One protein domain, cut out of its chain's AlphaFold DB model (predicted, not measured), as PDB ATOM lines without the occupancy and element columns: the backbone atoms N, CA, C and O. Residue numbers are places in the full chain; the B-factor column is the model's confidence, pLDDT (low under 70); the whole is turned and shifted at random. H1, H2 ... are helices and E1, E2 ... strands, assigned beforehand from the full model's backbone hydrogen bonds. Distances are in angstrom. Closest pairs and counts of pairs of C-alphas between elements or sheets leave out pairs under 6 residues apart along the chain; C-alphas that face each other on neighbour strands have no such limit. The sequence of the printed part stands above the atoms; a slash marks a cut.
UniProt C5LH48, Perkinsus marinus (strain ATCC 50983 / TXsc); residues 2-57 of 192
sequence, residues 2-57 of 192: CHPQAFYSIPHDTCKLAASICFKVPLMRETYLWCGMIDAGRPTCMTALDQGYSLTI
ATOM      1  N   CYS A   2      39.535  13.861  22.140       32.69
ATOM      2  CA  CYS A   2      38.658  14.406  23.181       32.69
ATOM      3  C   CYS A   2      37.218  14.486  22.650       32.69
ATOM      4  O   CYS A   2      36.966  15.202  21.684       32.69
ATOM      5  N   HIS A   3      36.314  13.695  23.233       42.56
ATOM      6  CA  HIS A   3      34.923  13.557  22.805       42.56
ATOM      7  C   HIS A   3      34.114  14.791  23.213       42.56
ATOM      8  O   HIS A   3      34.002  15.077  24.408       42.56
ATOM      9  N   PRO A   4      33.488  15.504  22.274       43.75
ATOM     10  CA  PRO A   4      32.543  16.529  22.647       43.75
ATOM     11  C   PRO A   4      31.188  15.921  22.992       43.75
ATOM     12  O   PRO A   4      30.496  15.350  22.153       43.75
ATOM     13  N   GLN A   5      30.815  16.083  24.257       43.31
ATOM     14  CA  GLN A   5      29.607  15.560  24.900       43.31
ATOM     15  C   GLN A   5      28.295  16.239  24.441       43.31
ATOM     16  O   GLN A   5      27.243  15.990  25.019       43.31
ATOM     17  N   ALA A   6      28.330  17.113  23.430       45.16
ATOM     18  CA  ALA A   6      27.223  18.024  23.121       45.16
ATOM     19  C   ALA A   6      26.087  17.416  22.269       45.16
ATOM     20  O   ALA A   6      25.014  18.007  22.189       45.16
ATOM     21  N   PHE A   7      26.278  16.244  21.654       42.97
ATOM     22  CA  PHE A   7      25.239  15.574  20.859       42.97
ATOM     23  C   PHE A   7      25.007  14.149  21.369       42.97
ATOM     24  O   PHE A   7      25.578  13.191  20.859       42.97
ATOM     25  N   TYR A   8      24.158  14.032  22.390       40.47
ATOM     26  CA  TYR A   8      23.839  12.792  23.115       40.47
ATOM     27  C   TYR A   8      23.090  11.726  22.284       40.47
ATOM     28  O   TYR A   8      22.880  10.616  22.757       40.47
ATOM     29  N   SER A   9      22.659  12.056  21.065       46.72
ATOM     30  CA  SER A   9      21.770  11.230  20.233       46.72
ATOM     31  C   SER A   9      22.409  10.708  18.940       46.72
ATOM     32  O   SER A   9      21.720  10.115  18.115       46.72
ATOM     33  N   ILE A  10      23.717  10.906  18.750       51.66
ATOM     34  CA  ILE A  10      24.455  10.345  17.612       51.66
ATOM     35  C   ILE A  10      25.254   9.139  18.119       51.66
ATOM     36  O   ILE A  10      25.894   9.271  19.165       51.66
ATOM     37  N   PRO A  11      25.249   7.986  17.418       57.47
ATOM     38  CA  PRO A  11      26.074   6.845  17.795       57.47
ATOM     39  C   PRO A  11      27.519   7.298  18.003       57.47
ATOM     40  O   PRO A  11      28.060   8.020  17.159       57.47
ATOM     41  N   HIS A  12      28.125   6.892  19.121       55.72
ATOM     42  CA  HIS A  12      29.452   7.352  19.550       55.72
ATOM     43  C   HIS A  12      30.554   7.124  18.497       55.72
ATOM     44  O   HIS A  12      31.549   7.846  18.503       55.72
ATOM     45  N   ASP A  13      30.312   6.237  17.531       76.69
ATOM     46  CA  ASP A  13      31.234   5.885  16.452       76.69
ATOM     47  C   ASP A  13      30.952   6.633  15.134       76.69
ATOM     48  O   ASP A  13      31.302   6.150  14.060       76.69
ATOM     49  N   THR A  14      30.312   7.809  15.166       82.12
ATOM     50  CA  THR A  14      30.031   8.604  13.951       82.12
ATOM     51  C   THR A  14      30.876   9.874  13.875       82.12
ATOM     52  O   THR A  14      30.822  10.728  14.760       82.12
ATOM     53  N   CYS A  15      31.583  10.070  12.764       86.94
ATOM     54  CA  CYS A  15      32.296  11.302  12.442       86.94
ATOM     55  C   CYS A  15      31.527  12.138  11.410       86.94
ATOM     56  O   CYS A  15      31.076  11.643  10.376       86.94
ATOM     57  N   LYS A  16      31.412  13.442  11.662       89.75
ATOM     58  CA  LYS A  16      30.799  14.400  10.728       89.75
ATOM     59  C   LYS A  16      31.876  15.011   9.838       89.75
ATOM     60  O   LYS A  16      32.934  15.386  10.336       89.75
ATOM     61  N   LEU A  17      31.612  15.150   8.544       89.62
ATOM     62  CA  LEU A  17      32.574  15.758   7.625       89.62
ATOM     63  C   LEU A  17      32.352  17.265   7.483       89.62
ATOM     64  O   LEU A  17      31.237  17.716   7.225       89.62
ATOM     65  N   ALA A  18      33.434  18.036   7.578       87.00
ATOM     66  CA  ALA A  18      33.440  19.471   7.319       87.00
ATOM     67  C   ALA A  18      34.476  19.845   6.248       87.00
ATOM     68  O   ALA A  18      35.468  19.148   6.030       87.00
ATOM     69  N   ALA A  19      34.245  20.964   5.559       85.62
ATOM     70  CA  ALA A  19      35.160  21.445   4.530       85.62
ATOM     71  C   ALA A  19      36.527  21.815   5.129       85.62
ATOM     72  O   ALA A  19      36.603  22.458   6.175       85.62
ATOM     73  N   SER A  20      37.612  21.506   4.416       85.25
ATOM     74  CA  SER A  20      38.988  21.724   4.893       85.25
ATOM     75  C   SER A  20      39.302  23.165   5.274       85.25
ATOM     76  O   SER A  20      40.146  23.419   6.130       85.25
ATOM     77  N   ILE A  21      38.620  24.130   4.653       82.88
ATOM     78  CA  ILE A  21      38.779  25.550   4.973       82.88
ATOM     79  C   ILE A  21      38.390  25.863   6.424       82.88
ATOM     80  O   ILE A  21      39.020  26.708   7.054       82.88
ATOM     81  N   CYS A  22      37.424  25.136   6.986       83.12
ATOM     82  CA  CYS A  22      36.966  25.336   8.354       83.12
ATOM     83  C   CYS A  22      38.032  24.950   9.390       83.12
ATOM     84  O   CYS A  22      38.084  25.549  10.458       83.12
ATOM     85  N   PHE A  23      38.935  24.023   9.048       85.56
ATOM     86  CA  PHE A  23      40.059  23.630   9.903       85.56
ATOM     87  C   PHE A  23      41.287  24.543   9.760       85.56
ATOM     88  O   PHE A  23      42.247  24.389  10.511       85.56
ATOM     89  N   LYS A  24      41.270  25.504   8.825       86.38
ATOM     90  CA  LYS A  24      42.337  26.509   8.666       86.38
ATOM     91  C   LYS A  24      42.091  27.779   9.484       86.38
ATOM     92  O   LYS A  24      43.029  28.537   9.712       86.38
ATOM     93  N   VAL A  25      40.853  28.020   9.917       85.88
ATOM     94  CA  VAL A  25      40.480  29.179  10.739       85.88
ATOM     95  C   VAL A  25      40.513  28.762  12.216       85.88
ATOM     96  O   VAL A  25      39.692  27.931  12.596       85.88
ATOM     97  N   PRO A  26      41.401  29.315  13.068       84.31
ATOM     98  CA  PRO A  26      41.668  28.772  14.407       84.31
ATOM     99  C   PRO A  26      40.428  28.587  15.293       84.31
ATOM    100  O   PRO A  26      40.206  27.503  15.818       84.31
ATOM    101  N   LEU A  27      39.565  29.602  15.409       88.00
ATOM    102  CA  LEU A  27      38.374  29.517  16.263       88.00
ATOM    103  C   LEU A  27      37.316  28.540  15.714       88.00
ATOM    104  O   LEU A  27      36.696  27.790  16.470       88.00
ATOM    105  N   MET A  28      37.127  28.519  14.390       84.56
ATOM    106  CA  MET A  28      36.208  27.571  13.746       84.56
ATOM    107  C   MET A  28      36.715  26.137  13.874       84.56
ATOM    108  O   MET A  28      35.927  25.236  14.152       84.56
ATOM    109  N   ARG A  29      38.028  25.935  13.720       87.06
ATOM    110  CA  ARG A  29      38.694  24.641  13.861       87.06
ATOM    111  C   ARG A  29      38.416  24.035  15.230       87.06
ATOM    112  O   ARG A  29      37.937  22.908  15.288       87.06
ATOM    113  N   GLU A  30      38.683  24.773  16.307       88.00
ATOM    114  CA  GLU A  30      38.457  24.268  17.667       88.00
ATOM    115  C   GLU A  30      36.980  23.950  17.908       88.00
ATOM    116  O   GLU A  30      36.660  22.899  18.452       88.00
ATOM    117  N   THR A  31      36.074  24.793  17.406       85.12
ATOM    118  CA  THR A  31      34.627  24.552  17.511       85.12
ATOM    119  C   THR A  31      34.213  23.263  16.796       85.12
ATOM    120  O   THR A  31      33.435  22.478  17.329       85.12
ATOM    121  N   TYR A  32      34.737  23.015  15.594       85.00
ATOM    122  CA  TYR A  32      34.406  21.830  14.797       85.00
ATOM    123  C   TYR A  32      35.012  20.550  15.367       85.00
ATOM    124  O   TYR A  32      34.323  19.530  15.438       85.00
ATOM    125  N   LEU A  33      36.258  20.604  15.841       85.81
ATOM    126  CA  LEU A  33      36.873  19.486  16.561       85.81
ATOM    127  C   LEU A  33      36.101  19.184  17.850       85.81
ATOM    128  O   LEU A  33      35.775  18.028  18.118       85.81
ATOM    129  N   TRP A  34      35.689  20.224  18.577       81.81
ATOM    130  CA  TRP A  34      34.776  20.129  19.716       81.81
ATOM    131  C   TRP A  34      33.316  19.854  19.317       81.81
ATOM    132  O   TRP A  34      32.434  19.856  20.158       81.81
ATOM    133  N   CYS A  35      33.019  19.561  18.053       81.00
ATOM    134  CA  CYS A  35      31.744  18.980  17.625       81.00
ATOM    135  C   CYS A  35      31.917  17.565  17.047       81.00
ATOM    136  O   CYS A  35      30.950  16.998  16.534       81.00
ATOM    137  N   GLY A  36      33.130  16.996  17.112       81.94
ATOM    138  CA  GLY A  36      33.450  15.674  16.573       81.94
ATOM    139  C   GLY A  36      33.503  15.661  15.046       81.94
ATOM    140  O   GLY A  36      33.250  14.632  14.421       81.94
ATOM    141  N   MET A  37      33.764  16.819  14.431       87.38
ATOM    142  CA  MET A  37      33.901  16.928  12.984       87.38
ATOM    143  C   MET A  37      35.342  16.664  12.557       87.38
ATOM    144  O   MET A  37      36.290  17.101  13.209       87.38
ATOM    145  N   ILE A  38      35.494  16.009  11.412       90.25
ATOM    146  CA  ILE A  38      36.776  15.748  10.761       90.25
ATOM    147  C   ILE A  38      36.795  16.363   9.359       90.25
ATOM    148  O   ILE A  38      35.763  16.736   8.794       90.25
ATOM    149  N   ASP A  39      37.993  16.492   8.801       90.06
ATOM    150  CA  ASP A  39      38.187  16.992   7.446       90.06
ATOM    151  C   ASP A  39      37.543  16.064   6.405       90.06
ATOM    152  O   ASP A  39      37.734  14.851   6.442       90.06
ATOM    153  N   ALA A  40      36.814  16.641   5.445       88.56
ATOM    154  CA  ALA A  40      36.165  15.909   4.352       88.56
ATOM    155  C   ALA A  40      37.142  15.393   3.272       88.56
ATOM    156  O   ALA A  40      36.713  14.901   2.222       88.56
ATOM    157  N   GLY A  41      38.452  15.541   3.476       89.88
ATOM    158  CA  GLY A  41      39.483  15.027   2.591       89.88
ATOM    159  C   GLY A  41      39.485  13.502   2.553       89.88
ATOM    160  O   GLY A  41      39.412  12.827   3.577       89.88
ATOM    161  N   ARG A  42      39.632  12.946   1.344       91.00
ATOM    162  CA  ARG A  42      39.618  11.494   1.109       91.00
ATOM    163  C   ARG A  42      40.554  10.701   2.043       91.00
ATOM    164  O   ARG A  42      40.086   9.682   2.539       91.00
ATOM    165  N   PRO A  43      41.815  11.110   2.309       91.25
ATOM    166  CA  PRO A  43      42.695  10.359   3.208       91.25
ATOM    167  C   PRO A  43      42.131  10.254   4.628       91.25
ATOM    168  O   PRO A  43      42.056   9.159   5.169       91.25
ATOM    169  N   THR A  44      41.658  11.373   5.185       91.75
ATOM    170  CA  THR A  44      41.052  11.441   6.523       91.75
ATOM    171  C   THR A  44      39.818  10.550   6.616       91.75
ATOM    172  O   THR A  44      39.676   9.784   7.565       91.75
ATOM    173  N   CYS A  45      38.951  10.607   5.601       92.56
ATOM    174  CA  CYS A  45      37.760   9.770   5.537       92.56
ATOM    175  C   CYS A  45      38.102   8.275   5.486       92.56
ATOM    176  O   CYS A  45      37.487   7.500   6.207       92.56
ATOM    177  N   MET A  46      39.080   7.872   4.667       93.06
ATOM    178  CA  MET A  46      39.516   6.472   4.595       93.06
ATOM    179  C   MET A  46      40.065   5.993   5.938       93.06
ATOM    180  O   MET A  46      39.635   4.961   6.425       93.06
ATOM    181  N   THR A  47      40.928   6.781   6.590       92.19
ATOM    182  CA  THR A  47      41.462   6.429   7.915       92.19
ATOM    183  C   THR A  47      40.362   6.268   8.963       92.19
ATOM    184  O   THR A  47      40.428   5.349   9.771       92.19
ATOM    185  N   ALA A  48      39.348   7.136   8.962       91.06
ATOM    186  CA  ALA A  48      38.224   7.017   9.886       91.06
ATOM    187  C   ALA A  48      37.394   5.746   9.621       91.06
ATOM    188  O   ALA A  48      37.048   5.040  10.564       91.06
ATOM    189  N   LEU A  49      37.132   5.422   8.349       91.31
ATOM    190  CA  LEU A  49      36.433   4.191   7.960       91.31
ATOM    191  C   LEU A  49      37.234   2.935   8.339       91.31
ATOM    192  O   LEU A  49      36.667   2.006   8.906       91.31
ATOM    193  N   ASP A  50      38.550   2.932   8.110       90.44
ATOM    194  CA  ASP A  50      39.448   1.827   8.480       90.44
ATOM    195  C   ASP A  50      39.501   1.606  10.004       90.44
ATOM    196  O   ASP A  50      39.713   0.491  10.476       90.44
ATOM    197  N   GLN A  51      39.288   2.668  10.787       89.44
ATOM    198  CA  GLN A  51      39.195   2.615  12.249       89.44
ATOM    199  C   GLN A  51      37.815   2.165  12.762       89.44
ATOM    200  O   GLN A  51      37.630   2.069  13.974       89.44
ATOM    201  N   GLY A  52      36.862   1.885  11.870       87.62
ATOM    202  CA  GLY A  52      35.515   1.427  12.215       87.62
ATOM    203  C   GLY A  52      34.502   2.544  12.476       87.62
ATOM    204  O   GLY A  52      33.383   2.249  12.892       87.62
ATOM    205  N   TYR A  53      34.847   3.810  12.219       90.38
ATOM    206  CA  TYR A  53      33.896   4.913  12.358       90.38
ATOM    207  C   TYR A  53      32.943   4.993  11.161       90.38
ATOM    208  O   TYR A  53      33.326   4.799  10.009       90.38
ATOM    209  N   SER A  54      31.699   5.383  11.424       90.94
ATOM    210  CA  SER A  54      30.716   5.771  10.412       90.94
ATOM    211  C   SER A  54      30.887   7.238  10.016       90.94
ATOM    212  O   SER A  54      31.173   8.087  10.857       90.94
ATOM    213  N   LEU A  55      30.674   7.575   8.742       92.12
ATOM    214  CA  LEU A  55      30.807   8.950   8.251       92.12
ATOM    215  C   LEU A  55      29.452   9.567   7.904       92.12
ATOM    216  O   LEU A  55      28.683   9.000   7.134       92.12
ATOM    217  N   THR A  56      29.195  10.776   8.402       91.94
ATOM    218  CA  THR A  56      28.045  11.599   7.998       91.94
ATOM    219  C   THR A  56      28.488  12.679   7.019       91.94
ATOM    220  O   THR A  56      29.352  13.502   7.337       91.94
ATOM    221  N   ILE A  57      27.872  12.697   5.833       91.06
ATOM    222  CA  ILE A  57      28.245  13.586   4.729       91.06
ATOM    223  C   ILE A  57      27.033  14.394   4.275       91.06
ATOM    224  O   ILE A  57      26.040  13.833   3.822       91.06
TER     225      ILE A  57
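Overview. This is residues 2 to 57 of the 192 residues of a protein of Perkinsus marinus (strain ATCC 50983 / TXsc) (UniProt C5LH48). A small parallel sheet, E2 E1 E3, has H3 along one face and H2 standing up from the opposite face, with residues 2 to 13 a long unnamed stretch outside. The printed part has 56 residues with E1 H1 H2 E2 H3 E3 in order, mixed in class. It is compact, radius of gyration of the C-alphas 11.0 A, spanning 28 by 27 by 18 A.

Arrangement. E1, residues 14 to 18, is parallel to E3, residues 54 to 56 (N 15 and O 54 within hydrogen-bond range, 2.8 A), and to E2, residues 37 to 39 (N 38 and O 16, 2.8 A). H3, residues 42 to 50, runs along E3 at 11 degrees on the local plane, at a height of 7.5 A; the closest C-alphas, Leu 49 and Leu 55, are 7.4 A apart. H2, residues 26 to 33, lies over E2 and stands up from the sheet at 43 degrees; the closest C-alphas of H2 and E2, those of Tyr 32 and Ile 38, are 7.7 A apart. H1, residues 20 to 23, only grazes the sheet and touches H2 only at the corner, C-alphas 23 and 29 closest at 4.3 A. E1, H1 H2, E2 form a strand-helix-strand unit, two parallel neighbour strands with helices between them along the chain; E2, H3, E3 form a split one, with E1 between E2 and E3 in the sheet; both crossovers are right-handed. Every O i to N i+4 pair is within range in H2 and H3; H1 is too short for one.

Along the chain. E1, 13.2 A long, begins at C-alpha 14 (30.031, 8.604, 13.951). H2 is 10.7 A and H3 12.2 A long. E3 ends at C-alpha 56 (28.045, 11.599, 7.998).

Size, cuts and confidence. The farthest C-alphas, Leu 27 and Asp 50, are 28.8 A apart. The printed part has no cut, and the links are tight. Residues 2 to 12 have pLDDT under 70.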